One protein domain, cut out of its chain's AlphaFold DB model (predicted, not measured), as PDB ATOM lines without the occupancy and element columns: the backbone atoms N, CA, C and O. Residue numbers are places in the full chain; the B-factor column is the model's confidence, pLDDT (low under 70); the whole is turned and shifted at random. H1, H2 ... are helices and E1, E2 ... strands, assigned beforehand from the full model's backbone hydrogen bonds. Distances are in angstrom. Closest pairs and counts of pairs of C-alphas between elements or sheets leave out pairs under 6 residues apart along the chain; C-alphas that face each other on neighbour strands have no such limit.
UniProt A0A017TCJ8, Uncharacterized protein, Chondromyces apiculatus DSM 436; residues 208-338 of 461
ATOM      1  N   GLU A 208      16.497 161.043 370.428       90.06
ATOM      2  CA  GLU A 208      15.752 160.095 371.251       90.06
ATOM      3  C   GLU A 208      15.963 160.401 372.740       90.06
ATOM      4  O   GLU A 208      17.090 160.611 373.192       90.06
ATOM      5  N   PHE A 209      14.870 160.415 373.494       90.19
ATOM      6  CA  PHE A 209      14.828 160.544 374.942       90.19
ATOM      7  C   PHE A 209      14.144 159.322 375.539       90.19
ATOM      8  O   PHE A 209      13.101 158.888 375.049       90.19
ATOM      9  N   THR A 210      14.689 158.802 376.636       92.75
ATOM     10  CA  THR A 210      14.007 157.788 377.442       92.75
ATOM     11  C   THR A 210      13.198 158.479 378.532       92.75
ATOM     12  O   THR A 210      13.757 159.153 379.398       92.75
ATOM     13  N   CYS A 211      11.884 158.292 378.506       92.44
ATOM     14  CA  CYS A 211      10.937 158.840 379.466       92.44
ATOM     15  C   CYS A 211      10.293 157.721 380.297       92.44
ATOM     16  O   CYS A 211      10.190 156.579 379.855       92.44
ATOM     17  N   PHE A 212       9.822 158.059 381.492       92.19
ATOM     18  CA  PHE A 212       9.169 157.160 382.433       92.19
ATOM     19  C   PHE A 212       7.871 157.802 382.916       92.19
ATOM     20  O   PHE A 212       7.888 158.847 383.568       92.19
ATOM     21  N   VAL A 213       6.747 157.165 382.595       89.06
ATOM     22  CA  VAL A 213       5.405 157.614 382.986       89.06
ATOM     23  C   VAL A 213       4.876 156.680 384.067       89.06
ATOM     24  O   VAL A 213       4.847 155.466 383.870       89.06
ATOM     25  N   SER A 214       4.484 157.232 385.215       87.31
ATOM     26  CA  SER A 214       3.960 156.439 386.333       87.31
ATOM     27  C   SER A 214       2.578 155.885 385.997       87.31
ATOM     28  O   SER A 214       1.700 156.623 385.544       87.31
ATOM     29  N   VAL A 215       2.384 154.589 386.230       83.12
ATOM     30  CA  VAL A 215       1.118 153.899 385.973       83.12
ATOM     31  C   VAL A 215       0.664 153.123 387.198       83.12
ATOM     32  O   VAL A 215       1.469 152.551 387.928       83.12
ATOM     33  N   GLU A 216      -0.644 153.086 387.403       77.62
ATOM     34  CA  GLU A 216      -1.282 152.249 388.408       77.62
ATOM     35  C   GLU A 216      -1.876 151.023 387.718       77.62
ATOM     36  O   GLU A 216      -2.565 151.147 386.704       77.62
ATOM     37  N   LEU A 217      -1.580 149.837 388.256       71.88
ATOM     38  CA  LEU A 217      -2.071 148.554 387.762       71.88
ATOM     39  C   LEU A 217      -2.908 147.891 388.859       71.88
ATOM     40  O   LEU A 217      -2.365 147.417 389.855       71.88
ATOM     41  N   GLN A 218      -4.227 147.818 388.683       62.28
ATOM     42  CA  GLN A 218      -5.087 147.068 389.600       62.28
ATOM     43  C   GLN A 218      -5.122 145.578 389.207       62.28
ATOM     44  O   GLN A 218      -6.002 145.149 388.465       62.28
ATOM     45  N   GLY A 219      -4.169 144.771 389.698       59.09
ATOM     46  CA  GLY A 219      -4.185 143.304 389.544       59.09
ATOM     47  C   GLY A 219      -2.855 142.663 389.118       59.09
ATOM     48  O   GLY A 219      -1.783 143.174 389.426       59.09
ATOM     49  N   GLN A 220      -2.925 141.506 388.439       54.81
ATOM     50  CA  GLN A 220      -1.748 140.821 387.881       54.81
ATOM     51  C   GLN A 220      -1.067 141.683 386.808       54.81
ATOM     52  O   GLN A 220      -1.740 142.324 386.000       54.81
ATOM     53  N   ARG A 221       0.273 141.656 386.793       59.81
ATOM     54  CA  ARG A 221       1.120 142.363 385.822       59.81
ATOM     55  C   ARG A 221       0.663 142.043 384.400       59.81
ATOM     56  O   ARG A 221       0.698 140.891 383.971       59.81
ATOM     57  N   LEU A 222       0.210 143.069 383.688       61.03
ATOM     58  CA  LEU A 222      -0.292 142.926 382.328       61.03
ATOM     59  C   LEU A 222       0.867 142.707 381.348       61.03
ATOM     60  O   LEU A 222       1.951 143.256 381.567       61.03
ATOM     61  N   PRO A 223       0.663 141.943 380.261       60.53
ATOM     62  CA  PRO A 223       1.685 141.699 379.250       60.53
ATOM     63  C   PRO A 223       1.800 142.925 378.341       60.53
ATOM     64  O   PRO A 223       1.316 142.942 377.203       60.53
ATOM     65  N   PHE A 224       2.409 143.988 378.861       63.84
ATOM     66  CA  PHE A 224       2.819 145.102 378.021       63.84
ATOM     67  C   PHE A 224       3.774 144.562 376.954       63.84
ATOM     68  O   PHE A 224       4.721 143.859 377.305       63.84
ATOM     69  N   PRO A 225       3.517 144.832 375.666       60.16
ATOM     70  CA  PRO A 225       4.420 144.398 374.614       60.16
ATOM     71  C   PRO A 225       5.787 145.050 374.846       60.16
ATOM     72  O   PRO A 225       5.871 146.273 374.900       60.16
ATOM     73  N   GLU A 226       6.848 144.249 374.965       65.00
ATOM     74  CA  GLU A 226       8.244 144.724 375.036       65.00
ATOM     75  C   GLU A 226       8.790 145.098 373.644       65.00
ATOM     76  O   GLU A 226       9.971 144.943 373.336       65.00
ATOM     77  N   GLU A 227       7.917 145.569 372.759       59.09
ATOM     78  CA  GLU A 227       8.249 145.874 371.377       59.09
ATOM     79  C   GLU A 227       8.336 147.389 371.170       59.09
ATOM     80  O   GLU A 227       7.507 148.160 371.653       59.09
ATOM     81  N   GLN A 228       9.327 147.819 370.382       57.25
ATOM     82  CA  GLN A 228       9.407 149.177 369.819       57.25
ATOM     83  C   GLN A 228       9.435 150.311 370.859       57.25
ATOM     84  O   GLN A 228       8.724 151.312 370.740       57.25
ATOM     85  N   GLY A 229      10.291 150.174 371.876       65.44
ATOM     86  CA  GLY A 229      10.609 151.277 372.784       65.44
ATOM     87  C   GLY A 229       9.525 151.599 373.815       65.44
ATOM     88  O   GLY A 229       9.539 152.708 374.333       65.44
ATOM     89  N   LEU A 230       8.615 150.664 374.110       79.25
ATOM     90  CA  LEU A 230       7.700 150.686 375.259       79.25
ATOM     91  C   LEU A 230       7.997 149.463 376.139       79.25
ATOM     92  O   LEU A 230       8.009 148.341 375.645       79.25
ATOM     93  N   SER A 231       8.237 149.654 377.436       83.88
ATOM     94  CA  SER A 231       8.415 148.538 378.374       83.88
ATOM     95  C   SER A 231       7.947 148.902 379.780       83.88
ATOM     96  O   SER A 231       8.107 150.039 380.222       83.88
ATOM     97  N   LEU A 232       7.416 147.931 380.518       84.50
ATOM     98  CA  LEU A 232       7.027 148.120 381.915       84.50
ATOM     99  C   LEU A 232       8.229 147.891 382.840       84.50
ATOM    100  O   LEU A 232       8.870 146.844 382.771       84.50
ATOM    101  N   VAL A 233       8.510 148.839 383.732       87.00
ATOM    102  CA  VAL A 233       9.580 148.741 384.735       87.00
ATOM    103  C   VAL A 233       9.019 148.969 386.136       87.00
ATOM    104  O   VAL A 233       8.153 149.817 386.342       87.00
ATOM    105  N   ASP A 234       9.517 148.210 387.107       84.50
ATOM    106  CA  ASP A 234       8.995 148.222 388.483       84.50
ATOM    107  C   ASP A 234       9.575 149.359 389.341       84.50
ATOM    108  O   ASP A 234       9.105 149.603 390.447       84.50
ATOM    109  N   ALA A 235      10.607 150.048 388.844       85.12
ATOM    110  CA  ALA A 235      11.230 151.187 389.504       85.12
ATOM    111  C   ALA A 235      11.939 152.094 388.488       85.12
ATOM    112  O   ALA A 235      12.347 151.652 387.409       85.12
ATOM    113  N   LEU A 236      12.126 153.365 388.857       86.38
ATOM    114  CA  LEU A 236      12.987 154.284 388.111       86.38
ATOM    115  C   LEU A 236      14.456 153.852 388.213       86.38
ATOM    116  O   LEU A 236      14.866 153.334 389.257       86.38
ATOM    117  N   PRO A 237      15.274 154.122 387.179       84.50
ATOM    118  CA  PRO A 237      16.700 153.854 387.254       84.50
ATOM    119  C   PRO A 237      17.364 154.612 388.412       84.50
ATOM    120  O   PRO A 237      16.937 155.701 388.811       84.50
ATOM    121  N   GLN A 238      18.421 154.016 388.963       78.62
ATOM    122  CA  GLN A 238      19.262 154.673 389.960       78.62
ATOM    123  C   GLN A 238      20.081 155.779 389.285       78.62
ATOM    124  O   GLN A 238      20.605 155.587 388.190       78.62
ATOM    125  N   GLY A 239      20.181 156.940 389.927       77.12
ATOM    126  CA  GLY A 239      20.884 158.089 389.366       77.12
ATOM    127  C   GLY A 239      20.575 159.384 390.105       77.12
ATOM    128  O   GLY A 239      19.804 159.401 391.070       77.12
ATOM    129  N   LYS A 240      21.177 160.476 389.634       85.06
ATOM    130  CA  LYS A 240      20.886 161.819 390.138       85.06
ATOM    131  C   LYS A 240      19.466 162.196 389.706       85.06
ATOM    132  O   LYS A 240      19.132 162.091 388.527       85.06
ATOM    133  N   ARG A 241      18.633 162.618 390.659       83.94
ATOM    134  CA  ARG A 241      17.249 163.042 390.407       83.94
ATOM    135  C   ARG A 241      17.139 164.552 390.550       83.94
ATOM    136  O   ARG A 241      17.585 165.107 391.552       83.94
ATOM    137  N   GLU A 242      16.536 165.190 389.560       85.31
ATOM    138  CA  GLU A 242      16.276 166.626 389.534       85.31
ATOM    139  C   GLU A 242      14.783 166.891 389.295       85.31
ATOM    140  O   GLU A 242      14.097 166.133 388.602       85.31
ATOM    141  N   GLY A 243      14.269 167.967 389.891       82.50
ATOM    142  CA  GLY A 243      12.845 168.307 389.852       82.50
ATOM    143  C   GLY A 243      12.038 167.696 391.004       82.50
ATOM    144  O   GLY A 243      12.579 167.335 392.052       82.50
ATOM    145  N   ARG A 244      10.711 167.639 390.834       82.00
ATOM    146  CA  ARG A 244       9.797 167.124 391.866       82.00
ATOM    147  C   ARG A 244       9.957 165.609 392.052       82.00
ATOM    148  O   ARG A 244      10.189 164.902 391.075       82.00
ATOM    149  N   PRO A 245       9.793 165.088 393.281       80.81
ATOM    150  CA  PRO A 245       9.868 163.653 393.519       80.81
ATOM    151  C   PRO A 245       8.724 162.916 392.808       80.81
ATOM    152  O   PRO A 245       7.554 163.276 392.941       80.81
ATOM    153  N   MET A 246       9.075 161.864 392.068       81.06
ATOM    154  CA  MET A 246       8.131 160.908 391.483       81.06
ATOM    155  C   MET A 246       7.592 159.962 392.567       81.06
ATOM    156  O   MET A 246       8.314 159.624 393.505       81.06
ATOM    157  N   LYS A 247       6.343 159.501 392.425       77.50
ATOM    158  CA  LYS A 247       5.763 158.465 393.299       77.50
ATOM    159  C   LYS A 247       6.427 157.117 393.041       77.50
ATOM    160  O   LYS A 247       6.432 156.683 391.896       77.50
ATOM    161  N   ASP A 248       6.886 156.427 394.078       76.31
ATOM    162  CA  ASP A 248       7.350 155.042 393.940       76.31
ATOM    163  C   ASP A 248       6.232 154.140 393.393       76.31
ATOM    164  O   ASP A 248       5.067 154.273 393.772       76.31
ATOM    165  N   GLY A 249       6.578 153.238 392.475       80.44
ATOM    166  CA  GLY A 249       5.607 152.371 391.817       80.44
ATOM    167  C   GLY A 249       6.074 151.887 390.452       80.44
ATOM    168  O   GLY A 249       7.255 151.945 390.122       80.44
ATOM    169  N   THR A 250       5.125 151.407 389.656       86.50
ATOM    170  CA  THR A 250       5.384 150.906 388.309       86.50
ATOM    171  C   THR A 250       5.400 152.046 387.292       86.50
ATOM    172  O   THR A 250       4.624 153.001 387.372       86.50
ATOM    173  N   TYR A 251       6.276 151.932 386.296       88.19
ATOM    174  CA  TYR A 251       6.427 152.914 385.232       88.19
ATOM    175  C   TYR A 251       6.385 152.259 383.859       88.19
ATOM    176  O   TYR A 251       6.899 151.160 383.653       88.19
ATOM    177  N   LEU A 252       5.844 152.985 382.887       88.00
ATOM    178  CA  LEU A 252       6.093 152.719 381.479       88.00
ATOM    179  C   LEU A 252       7.324 153.505 381.047       88.00
ATOM    180  O   LEU A 252       7.308 154.737 381.014       88.00
ATOM    181  N   LYS A 253       8.390 152.774 380.722       91.19
ATOM    182  CA  LYS A 253       9.566 153.291 380.032       91.19
ATOM    183  C   LYS A 253       9.223 153.426 378.553       91.19
ATOM    184  O   LYS A 253       8.840 152.441 377.922       91.19
ATOM    185  N   VAL A 254       9.371 154.629 378.014       89.44
ATOM    186  CA  VAL A 254       9.104 154.948 376.612       89.44
ATOM    187  C   VAL A 254      10.255 155.706 375.979       89.44
ATOM    188  O   VAL A 254      10.803 156.617 376.591       89.44
ATOM    189  N   ASN A 255      10.586 155.374 374.739       90.12
ATOM    190  CA  ASN A 255      11.513 156.162 373.942       90.12
ATOM    191  C   ASN A 255      10.751 157.128 373.024       90.12
ATOM    192  O   ASN A 255       9.854 156.725 372.278       90.12
ATOM    193  N   ILE A 256      11.106 158.410 373.085       86.19
ATOM    194  CA  ILE A 256      10.461 159.496 372.347       86.19
ATOM    195  C   ILE A 256      11.509 160.290 371.580       86.19
ATOM    196  O   ILE A 256      12.466 160.785 372.164       86.19
ATOM    197  N   HIS A 257      11.292 160.478 370.280       86.69
ATOM    198  CA  HIS A 257      12.041 161.464 369.511       86.69
ATOM    199  C   HIS A 257      11.429 162.849 369.721       86.69
ATOM    200  O   HIS A 257      10.271 163.073 369.371       86.69
ATOM    201  N   ALA A 258      12.200 163.770 370.291       84.62
ATOM    202  CA  ALA A 258      11.798 165.156 370.508       84.62
ATOM    203  C   ALA A 258      13.007 166.092 370.387       84.62
ATOM    204  O   ALA A 258      14.156 165.646 370.355       84.62
ATOM    205  N   VAL A 259      12.754 167.397 370.306       84.25
ATOM    206  CA  VAL A 259      13.810 168.423 370.249       84.25
ATOM    207  C   VAL A 259      14.366 168.764 371.633       84.25
ATOM    208  O   VAL A 259      15.563 169.000 371.770       84.25
ATOM    209  N   ASP A 260      13.531 168.698 372.673       86.12
ATOM    210  CA  ASP A 260      13.917 168.977 374.055       86.12
ATOM    211  C   ASP A 260      13.254 168.005 375.058       86.12
ATOM    212  O   ASP A 260      12.265 167.343 374.719       86.12
ATOM    213  N   PRO A 261      13.788 167.881 376.290       88.56
ATOM    214  CA  PRO A 261      13.284 166.929 377.280       88.56
ATOM    215  C   PRO A 261      11.848 167.192 377.754       88.56
ATOM    216  O   PRO A 261      11.118 166.237 378.010       88.56
ATOM    217  N   ALA A 262      11.420 168.453 377.856       83.62
ATOM    218  CA  ALA A 262      10.063 168.791 378.281       83.62
ATOM    219  C   ALA A 262       9.048 168.458 377.175       83.62
ATOM    220  O   ALA A 262       7.984 167.894 377.447       83.62
ATOM    221  N   ALA A 263       9.400 168.694 375.908       81.00
ATOM    222  CA  ALA A 263       8.625 168.203 374.771       81.00
ATOM    223  C   ALA A 263       8.556 166.668 374.757       81.00
ATOM    224  O   ALA A 263       7.483 166.098 374.541       81.00
ATOM    225  N   ALA A 264       9.673 165.988 375.047       85.75
ATOM    226  CA  ALA A 264       9.703 164.533 375.175       85.75
ATOM    227  C   ALA A 264       8.759 164.037 376.279       85.75
ATOM    228  O   ALA A 264       7.994 163.102 376.046       85.75
ATOM    229  N   ALA A 265       8.758 164.691 377.445       84.75
ATOM    230  CA  ALA A 265       7.866 164.385 378.559       84.75
ATOM    231  C   ALA A 265       6.385 164.524 378.178       84.75
ATOM    232  O   ALA A 265       5.597 163.603 378.402       84.75
ATOM    233  N   ALA A 266       6.009 165.643 377.551       76.94
ATOM    234  CA  ALA A 266       4.637 165.890 377.112       76.94
ATOM    235  C   ALA A 266       4.174 164.862 376.063       76.94
ATOM    236  O   ALA A 266       3.068 164.322 376.153       76.94
ATOM    237  N   LEU A 267       5.030 164.539 375.088       78.19
ATOM    238  CA  LEU A 267       4.749 163.522 374.071       78.19
ATOM    239  C   LEU A 267       4.665 162.113 374.672       78.19
ATOM    240  O   LEU A 267       3.749 161.366 374.324       78.19
ATOM    241  N   ALA A 268       5.577 161.756 375.583       85.69
ATOM    242  CA  ALA A 268       5.560 160.493 376.320       85.69
ATOM    243  C   ALA A 268       4.239 160.321 377.067       85.69
ATOM    244  O   ALA A 268       3.543 159.324 376.868       85.69
ATOM    245  N   HIS A 269       3.875 161.326 377.867       82.62
ATOM    246  CA  HIS A 269       2.628 161.349 378.615       82.62
ATOM    247  C   HIS A 269       1.433 161.142 377.686       82.62
ATOM    248  O   HIS A 269       0.661 160.208 377.878       82.62
ATOM    249  N   ARG A 270       1.320 161.947 376.620       71.69
ATOM    250  CA  ARG A 270       0.201 161.888 375.670       71.69
ATOM    251  C   ARG A 270       0.088 160.530 374.980       71.69
ATOM    252  O   ARG A 270      -1.016 160.007 374.832       71.69
ATOM    253  N   ARG A 271       1.210 159.949 374.539       76.75
ATOM    254  CA  ARG A 271       1.211 158.633 373.880       76.75
ATOM    255  C   ARG A 271       0.805 157.529 374.846       76.75
ATOM    256  O   ARG A 271      -0.022 156.696 374.479       76.75
ATOM    257  N   VAL A 272       1.324 157.545 376.074       80.12
ATOM    258  CA  VAL A 272       0.934 156.593 377.124       80.12
ATOM    259  C   VAL A 272      -0.547 156.749 377.463       80.12
ATOM    260  O   VAL A 272      -1.283 155.768 377.423       80.12
ATOM    261  N   LEU A 273      -1.009 157.976 377.698       72.88
ATOM    262  CA  LEU A 273      -2.399 158.301 378.001       72.88
ATOM    263  C   LEU A 273      -3.351 157.803 376.908       72.88
ATOM    264  O   LEU A 273      -4.343 157.147 377.208       72.88
ATOM    265  N   SER A 274      -3.034 158.063 375.637       64.31
ATOM    266  CA  SER A 274      -3.856 157.615 374.511       64.31
ATOM    267  C   SER A 274      -3.827 156.098 374.339       64.31
ATOM    268  O   SER A 274      -4.853 155.509 374.014       64.31
ATOM    269  N   THR A 275      -2.675 155.461 374.557       72.94
ATOM    270  CA  THR A 275      -2.513 154.003 374.438       72.94
ATOM    271  C   THR A 275      -3.296 153.281 375.534       72.94
ATOM    272  O   THR A 275      -4.030 152.332 375.263       72.94
ATOM    273  N   LEU A 276      -3.199 153.765 376.775       73.44
ATOM    274  CA  LEU A 276      -3.967 153.247 377.903       73.44
ATOM    275  C   LEU A 276      -5.458 153.574 377.765       73.44
ATOM    276  O   LEU A 276      -6.287 152.709 378.017       73.44
ATOM    277  N   GLY A 277      -5.805 154.773 377.289       62.97
ATOM    278  CA  GLY A 277      -7.183 155.171 376.998       62.97
ATOM    279  C   GLY A 277      -7.834 154.345 375.882       62.97
ATOM    280  O   GLY A 277      -9.016 154.027 375.954       62.97
ATOM    281  N   ALA A 278      -7.073 153.938 374.862       60.06
ATOM    282  CA  ALA A 278      -7.544 152.976 373.869       60.06
ATOM    283  C   ALA A 278      -7.809 151.614 374.521       60.06
ATOM    284  O   ALA A 278      -8.871 151.021 374.324       60.06
ATOM    285  N   ALA A 279      -6.874 151.137 375.347       62.50
ATOM    286  CA  ALA A 279      -7.043 149.881 376.064       62.50
ATOM    287  C   ALA A 279      -8.276 149.902 376.980       62.50
ATOM    288  O   ALA A 279      -9.015 148.928 376.983       62.50
ATOM    289  N   THR A 280      -8.562 150.988 377.704       59.09
ATOM    290  CA  THR A 280      -9.757 151.062 378.567       59.09
ATOM    291  C   THR A 280     -11.065 151.011 377.773       59.09
ATOM    292  O   THR A 280     -12.014 150.365 378.217       59.09
ATOM    293  N   ILE A 281     -11.107 151.615 376.578       54.66
ATOM    294  CA  ILE A 281     -12.283 151.595 375.692       54.66
ATOM    295  C   ILE A 281     -12.523 150.200 375.108       54.66
ATOM    296  O   ILE A 281     -13.646 149.698 375.135       54.66
ATOM    297  N   PHE A 282     -11.484 149.577 374.550       51.81
ATOM    298  CA  PHE A 282     -11.630 148.316 373.817       51.81
ATOM    299  C   PHE A 282     -11.589 147.082 374.719       51.81
ATOM    300  O   PHE A 282     -12.005 146.001 374.301       51.81
ATOM    301  N   LEU A 283     -11.084 147.227 375.944       51.66
ATOM    302  CA  LEU A 283     -10.882 146.137 376.888       51.66
ATOM    303  C   LEU A 283     -11.466 146.552 378.224       51.66
ATOM    304  O   LEU A 283     -10.778 147.155 379.052       51.66
ATOM    305  N   PRO A 284     -12.757 146.259 378.432       48.22
ATOM    306  CA  PRO A 284     -13.455 146.744 379.599       48.22
ATOM    307  C   PRO A 284     -12.696 146.266 380.848       48.22
ATOM    308  O   PRO A 284     -12.494 145.080 381.026       48.22
ATOM    309  N   GLY A 285     -12.229 147.226 381.658       50.81
ATOM    310  CA  GLY A 285     -11.487 147.151 382.927       50.81
ATOM    311  C   GLY A 285     -10.256 146.281 383.042       50.81
ATOM    312  O   GLY A 285     -10.042 145.448 383.918       50.81
ATOM    313  N   THR A 286      -9.337 146.706 382.223       53.91
ATOM    314  CA  THR A 286      -7.916 146.572 382.447       53.91
ATOM    315  C   THR A 286      -7.402 147.240 383.734       53.91
ATOM    316  O   THR A 286      -6.303 146.900 384.149       53.91
ATOM    317  N   GLY A 287      -8.146 148.127 384.418       57.94
ATOM    318  CA  GLY A 287      -7.722 148.704 385.709       57.94
ATOM    319  C   GLY A 287      -6.374 149.441 385.656       57.94
ATOM    320  O   GLY A 287      -5.706 149.555 386.682       57.94
ATOM    321  N   ILE A 288      -5.962 149.886 384.459       62.84
ATOM    322  CA  ILE A 288      -4.704 150.597 384.214       62.84
ATOM    323  C   ILE A 288      -4.984 152.081 384.085       62.84
ATOM    324  O   ILE A 288      -5.831 152.474 383.280       62.84
ATOM    325  N   GLN A 289      -4.230 152.902 384.803       68.56
ATOM    326  CA  GLN A 289      -4.315 154.354 384.680       68.56
ATOM    327  C   GLN A 289      -2.943 155.008 384.783       68.56
ATOM    328  O   GLN A 289      -1.993 154.416 385.289       68.56
ATOM    329  N   VAL A 290      -2.841 156.248 384.306       66.50
ATOM    330  CA  VAL A 290      -1.670 157.093 384.562       66.50
ATOM    331  C   VAL A 290      -1.786 157.641 385.986       66.50
ATOM    332  O   VAL A 290      -2.754 158.323 386.308       66.50
ATOM    333  N   ALA A 291      -0.814 157.325 386.843       65.00
ATOM    334  CA  ALA A 291      -0.896 157.556 388.292       65.00
ATOM    335  C   ALA A 291      -0.406 158.948 388.737       65.00
ATOM    336  O   ALA A 291      -0.520 159.329 389.915       65.00
ATOM    337  N   SER A 292       0.210 159.689 387.814       72.56
ATOM    338  CA  SER A 292       0.850 160.970 388.080       72.56
ATOM    339  C   SER A 292       0.915 161.836 386.826       72.56
ATOM    340  O   SER A 292       1.175 161.338 385.737       72.56
ATOM    341  N   GLU A 293       0.784 163.143 387.025       76.44
ATOM    342  CA  GLU A 293       1.071 164.197 386.040       76.44
ATOM    343  C   GLU A 293       2.578 164.448 385.885       76.44
ATOM    344  O   GLU A 293       2.997 165.333 385.152       76.44
ATOM    345  N   LEU A 294       3.418 163.694 386.595       82.38
ATOM    346  CA  LEU A 294       4.867 163.804 386.503       82.38
ATOM    347  C   LEU A 294       5.433 162.744 385.556       82.38
ATOM    348  O   LEU A 294       5.133 161.554 385.688       82.38
ATOM    349  N   VAL A 295       6.299 163.181 384.645       83.81
ATOM    350  CA  VAL A 295       7.077 162.318 383.752       83.81
ATOM    351  C   VAL A 295       8.557 162.537 384.015       83.81
ATOM    352  O   VAL A 295       9.046 163.662 383.933       83.81
ATOM    353  N   ALA A 296       9.286 161.458 384.288       90.06
ATOM    354  CA  ALA A 296      10.738 161.524 384.397       90.06
ATOM    355  C   ALA A 296      11.372 161.301 383.021       90.06
ATOM    356  O   ALA A 296      11.016 160.359 382.321       90.06
ATOM    357  N   VAL A 297      12.324 162.139 382.629       89.62
ATOM    358  CA  VAL A 297      13.064 162.031 381.369       89.62
ATOM    359  C   VAL A 297      14.548 161.941 381.667       89.62
ATOM    360  O   VAL A 297      15.086 162.691 382.479       89.62
ATOM    361  N   HIS A 298      15.214 161.012 380.998       89.50
ATOM    362  CA  HIS A 298      16.657 160.886 381.048       89.50
ATOM    363  C   HIS A 298      17.288 161.953 380.139       89.50
ATOM    364  O   HIS A 298      17.138 161.889 378.917       89.50
ATOM    365  N   THR A 299      17.957 162.949 380.722       83.38
ATOM    366  CA  THR A 299      18.489 164.116 379.992       83.38
ATOM    367  C   THR A 299      19.959 163.945 379.623       83.38
ATOM    368  O   THR A 299      20.303 163.963 378.441       83.38
ATOM    369  N   ASP A 300      20.793 163.719 380.635       78.44
ATOM    370  CA  ASP A 300      22.235 163.488 380.557       78.44
ATOM    371  C   ASP A 300      22.566 162.105 381.136       78.44
ATOM    372  O   ASP A 300      21.744 161.545 381.868       78.44
ATOM    373  N   PRO A 301      23.743 161.519 380.845       73.38
ATOM    374  CA  PRO A 301      24.142 160.223 381.393       73.38
ATOM    375  C   PRO A 301      23.953 160.147 382.918       73.38
ATOM    376  O   PRO A 301      24.682 160.780 383.677       73.38
ATOM    377  N   GLY A 302      22.964 159.368 383.370       70.88
ATOM    378  CA  GLY A 302      22.681 159.154 384.791       70.88
ATOM    379  C   GLY A 302      21.849 160.241 385.485       70.88
ATOM    380  O   GLY A 302      21.720 160.184 386.712       70.88
ATOM    381  N   VAL A 303      21.279 161.203 384.746       85.56
ATOM    382  CA  VAL A 303      20.394 162.249 385.290       85.56
ATOM    383  C   VAL A 303      18.951 162.023 384.840       85.56
ATOM    384  O   VAL A 303      18.649 161.978 383.647       85.56
ATOM    385  N   LEU A 304      18.049 161.909 385.817       87.00
ATOM    386  CA  LEU A 304      16.601 161.879 385.618       87.00
ATOM    387  C   LEU A 304      16.007 163.225 386.024       87.00
ATOM    388  O   LEU A 304      16.027 163.575 387.207       87.00
ATOM    389  N   HIS A 305      15.441 163.942 385.059       88.00
ATOM    390  CA  HIS A 305      14.735 165.194 385.294       88.00
ATOM    391  C   HIS A 305      13.221 164.973 385.239       88.00
ATOM    392  O   HIS A 305      12.736 164.255 384.367       88.00
ATOM    393  N   THR A 306      12.469 165.568 386.162       86.75
ATOM    394  CA  THR A 306      11.015 165.364 386.263       86.75
ATOM    395  C   THR A 306      10.241 166.579 385.766       86.75
ATOM    396  O   THR A 306      10.435 167.676 386.282       86.75
ATOM    397  N   PHE A 307       9.317 166.360 384.828       82.94
ATOM    398  CA  PHE A 307       8.471 167.382 384.207       82.94
ATOM    399  C   PHE A 307       6.999 167.176 384.575       82.94
ATOM    400  O   PHE A 307       6.538 166.039 384.676       82.94
ATOM    401  N   GLU A 308       6.258 168.267 384.760       79.00
ATOM    402  CA  GLU A 308       4.823 168.261 385.073       79.00
ATOM    403  C   GLU A 308       3.989 168.434 383.792       79.00
ATOM    404  O   GLU A 308       4.234 169.336 382.993       79.00
ATOM    405  N   VAL A 309       2.998 167.565 383.586       66.81
ATOM    406  CA  VAL A 309       2.125 167.509 382.409       66.81
ATOM    407  C   VAL A 309       0.672 167.484 382.870       66.81
ATOM    408  O   VAL A 309       0.278 166.631 383.654       66.81
ATOM    409  N   GLN A 310      -0.154 168.398 382.367       55.09
ATOM    410  CA  GLN A 310      -1.557 168.507 382.772       55.09
ATOM    411  C   GLN A 310      -2.461 167.650 381.879       55.09
ATOM    412  O   GLN A 310      -2.957 168.143 380.874       55.09
ATOM    413  N   GLU A 311      -2.670 166.376 382.216       55.19
ATOM    414  CA  GLU A 311      -3.692 165.501 381.610       55.19
ATOM    415  C   GLU A 311      -3.874 164.246 382.508       55.19
ATOM    416  O   GLU A 311      -2.891 163.643 382.921       55.19
ATOM    417  N   ARG A 312      -5.105 163.813 382.841       46.50
ATOM    418  CA  ARG A 312      -5.347 162.576 383.635       46.50
ATOM    419  C   ARG A 312      -6.536 161.780 383.145       46.50
ATOM    420  O   ARG A 312      -7.613 162.355 383.031       46.50
ATOM    421  N   LEU A 313      -6.379 160.476 382.927       43.56
ATOM    422  CA  LEU A 313      -7.495 159.603 382.543       43.56
ATOM    423  C   LEU A 313      -8.549 159.516 383.664       43.56
ATOM    424  O   LEU A 313      -8.170 159.367 384.824       43.56
ATOM    425  N   PRO A 314      -9.853 159.566 383.338       39.78
ATOM    426  CA  PRO A 314     -10.906 159.188 384.274       39.78
ATOM    427  C   PRO A 314     -10.880 157.675 384.546       39.78
ATOM    428  O   PRO A 314     -10.560 156.882 383.656       39.78
ATOM    429  N   GLU A 315     -11.236 157.271 385.769       39.88
ATOM    430  CA  GLU A 315     -11.266 155.861 386.166       39.88
ATOM    431  C   GLU A 315     -12.421 155.097 385.500       39.88
ATOM    432  O   GLU A 315     -13.585 155.463 385.653       39.88
ATOM    433  N   GLU A 316     -12.135 153.974 384.834       36.25
ATOM    434  CA  GLU A 316     -13.166 153.050 384.342       36.25
ATOM    435  C   GLU A 316     -12.870 151.601 384.784       36.25
ATOM    436  O   GLU A 316     -11.793 151.054 384.541       36.25
ATOM    437  N   LYS A 317     -13.848 150.957 385.443       32.97
ATOM    438  CA  LYS A 317     -13.768 149.573 385.968       32.97
ATOM    439  C   LYS A 317     -14.531 148.586 385.079       32.97
ATOM    440  O   LYS A 317     -15.607 148.935 384.605       32.97
ATOM    441  N   ARG A 318     -14.008 147.356 384.924       43.16
ATOM    442  CA  ARG A 318     -14.516 146.110 384.253       43.16
ATOM    443  C   ARG A 318     -13.375 145.033 384.174       43.16
ATOM    444  O   ARG A 318     -12.483 145.168 384.992       43.16
ATOM    445  N   ARG A 319     -13.372 143.969 383.339       43.00
ATOM    446  CA  ARG A 319     -12.250 142.983 383.195       43.00
ATOM    447  C   ARG A 319     -12.006 142.481 381.753       43.00
ATOM    448  O   ARG A 319     -12.972 142.200 381.047       43.00
ATOM    449  N   ALA A 320     -10.737 142.273 381.362       50.50
ATOM    450  CA  ALA A 320     -10.322 141.754 380.044       50.50
ATOM    451  C   ALA A 320      -9.154 140.742 380.121       50.50
ATOM    452  O   ALA A 320      -8.483 140.642 381.148       50.50
ATOM    453  N   SER A 321      -8.915 139.981 379.041       55.38
ATOM    454  CA  SER A 321      -7.871 138.942 378.976       55.38
ATOM    455  C   SER A 321      -6.486 139.480 378.575       55.38
ATOM    456  O   SER A 321      -6.367 140.427 377.802       55.38
ATOM    457  N   SER A 322      -5.432 138.820 379.062       57.94
ATOM    458  CA  SER A 322      -4.013 139.173 378.873       57.94
ATOM    459  C   SER A 322      -3.603 139.358 377.392       57.94
ATOM    460  O   SER A 322      -2.979 140.352 377.023       57.94
ATOM    461  N   GLU A 323      -4.019 138.448 376.505       56.03
ATOM    462  CA  GLU A 323      -3.621 138.451 375.085       56.03
ATOM    463  C   GLU A 323      -4.257 139.599 374.280       56.03
ATOM    464  O   GLU A 323      -3.616 140.206 373.418       56.03
ATOM    465  N   GLN A 324      -5.514 139.938 374.576       54.50
ATOM    466  CA  GLN A 324      -6.222 141.038 373.913       54.50
ATOM    467  C   GLN A 324      -5.631 142.400 374.309       54.50
ATOM    468  O   GLN A 324      -5.511 143.289 373.464       54.50
ATOM    469  N   ILE A 325      -5.192 142.525 375.568       59.94
ATOM    470  CA  ILE A 325      -4.494 143.700 376.110       59.94
ATOM    471  C   ILE A 325      -3.200 143.956 375.349       59.94
ATOM    472  O   ILE A 325      -3.005 145.057 374.838       59.94
ATOM    473  N   SER A 326      -2.368 142.933 375.171       61.97
ATOM    474  CA  SER A 326      -1.094 143.085 374.465       61.97
ATOM    475  C   SER A 326      -1.268 143.541 373.004       61.97
ATOM    476  O   SER A 326      -0.604 144.481 372.557       61.97
ATOM    477  N   LYS A 327      -2.228 142.952 372.266       58.19
ATOM    478  CA  LYS A 327      -2.494 143.295 370.853       58.19
ATOM    479  C   LYS A 327      -2.974 144.737 370.674       58.19
ATOM    480  O   LYS A 327      -2.493 145.427 369.776       58.19
ATOM    481  N   ILE A 328      -3.891 145.205 371.525       56.53
ATOM    482  CA  ILE A 328      -4.420 146.575 371.450       56.53
ATOM    483  C   ILE A 328      -3.361 147.590 371.868       56.53
ATOM    484  O   ILE A 328      -3.199 148.592 371.175       56.53
ATOM    485  N   LEU A 329      -2.589 147.316 372.925       63.88
ATOM    486  CA  LEU A 329      -1.498 148.195 373.351       63.88
ATOM    487  C   LEU A 329      -0.428 148.333 372.257       63.88
ATOM    488  O   LEU A 329      -0.043 149.452 371.938       63.88
ATOM    489  N   SER A 330      -0.011 147.231 371.620       60.72
ATOM    490  CA  SER A 330       0.958 147.260 370.510       60.72
ATOM    491  C   SER A 330       0.417 148.012 369.287       60.72
ATOM    492  O   SER A 330       1.116 148.842 368.702       60.72
ATOM    493  N   ALA A 331      -0.837 147.759 368.893       55.12
ATOM    494  CA  ALA A 331      -1.465 148.454 367.770       55.12
ATOM    495  C   ALA A 331      -1.612 149.962 368.035       55.12
ATOM    496  O   ALA A 331      -1.289 150.773 367.168       55.12
ATOM    497  N   SER A 332      -2.026 150.331 369.247       58.28
ATOM    498  CA  SER A 332      -2.209 151.727 369.657       58.28
ATOM    499  C   SER A 332      -0.866 152.449 369.770       58.28
ATOM    500  O   SER A 332      -0.696 153.546 369.249       58.28
ATOM    501  N   TRP A 333       0.152 151.798 370.339       66.62
ATOM    502  CA  TRP A 333       1.496 152.365 370.416       66.62
ATOM    503  C   TRP A 333       2.073 152.673 369.030       66.62
ATOM    504  O   TRP A 333       2.562 153.787 368.809       66.62
ATOM    505  N   ARG A 334       1.949 151.733 368.083       62.44
ATOM    506  CA  ARG A 334       2.367 151.917 366.684       62.44
ATOM    507  C   ARG A 334       1.610 153.042 365.996       62.44
ATOM    508  O   ARG A 334       2.223 153.873 365.333       62.44
ATOM    509  N   ALA A 335       0.296 153.097 366.175       53.56
ATOM    510  CA  ALA A 335      -0.523 154.128 365.557       53.56
ATOM    511  C   ALA A 335      -0.264 155.524 366.153       53.56
ATOM    512  O   ALA A 335      -0.214 156.509 365.422       53.56
ATOM    513  N   SER A 336       0.036 155.610 367.453       53.03
ATOM    514  CA  SER A 336       0.433 156.861 368.115       53.03
ATOM    515  C   SER A 336       1.786 157.425 367.648       53.03
ATOM    516  O   SER A 336       2.084 158.584 367.932       53.03
ATOM    517  N   ALA A 337       2.614 156.619 366.968       54.41
ATOM    518  CA  ALA A 337       3.889 157.037 366.377       54.41
ATOM    519  C   ALA A 337       3.760 157.559 364.934       54.41
ATOM    520  O   ALA A 337       4.736 158.091 364.401       54.41
ATOM    521  N   ALA A 338       2.601 157.414 364.282       49.12
ATOM    522  CA  ALA A 338       2.424 157.884 362.913       49.12
ATOM    523  C   ALA A 338       2.376 159.433 362.860       49.12
ATOM    524  O   ALA A 338       1.667 160.047 363.657       49.12
TER     525      ALA A 338
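What this domain is: This is residues 208 to 338 of the 461 residues of an uncharacterized protein of Chondromyces apiculatus DSM 436 (UniProt A0A017TCJ8). A strongly twisted sheet of six strands curls round one long helix, H1, which covers one face of it, and a second helix, H2, packs on H1 without being on the sheet. The sheet runs E2, E4, E1, E5, E6, E3 and is mixed: E6 and E3 are parallel, the other neighbours antiparallel. The printed part has 131 residues, with two named helices and six named strands in the order E1 E2 E3 E4 H1 E5 E6 H2, a mixed class of helices and strands. It is compact and rounded, with a radius of gyration of the C-alphas of 13.9 A and spans of 39 by 30 by 24 A.

How they stand to each other: Start at the edge strand E2, residues 230 to 233, antiparallel to E4, residues 250 to 258; N 231 and O 253 are 2.9 A apart, within hydrogen-bond range. E4 is antiparallel to E1, residues 208 to 217, with N 211 and O 254 at 2.8 A. Next comes E5, residues 288 to 298, antiparallel to E1 at 153 degrees, with N 212 and O 296 at 2.7 A; E5 bends by 81 degrees at residue 293. E5 and E6, residues 303 to 308, form a hairpin, with N 297 and O 305 at 2.8 A. The other edge strand, E3, residues 240 to 242, is parallel to E6, with N 304 and O 240 at 2.9 A. Now look to H1, residues 261 to 282, which is on the sheet, in two layers; its closest C-alphas to E5 are those of Ala 265 and Val 295, 5.6 A apart. E4, H1 and E5 make a split strand-helix-strand unit, two strands running the same way with E1 between them in the sheet; its crossover is right-handed. H2, residues 322 to 336, touches H1, closest at the C-alphas of Thr 275 and Ser 332, 5.3 A, opposite ways at a steep tilt of 44 degrees. In H1 and H2 every O i to N i+4 pair is within hydrogen-bond range.

Where its parts are: Find C-alpha 208 at (15.752, 160.095, 371.251), where E1 begins and runs 26.9 A. E2 spans 9.9 A, E3 6.7 A, E4 23.7 A, E5 23.9 A and E6 16.7 A. H1 starts at C-alpha 261, (13.284, 166.929, 377.280), and runs 31.3 A. H2 runs 21.2 A to C-alpha 336 at (0.433, 156.861, 368.115).

The domain as a whole: The C-alphas farthest apart are those of Pro 301 and Arg 318, 41.3 A. The printed part has no cut. The links E1 to E2 and E6 to H2 are long. Mean pLDDT of the printed part is 71.2; residues 218 to 229, 274, 277 to 291 and 309 to 338 are under 70.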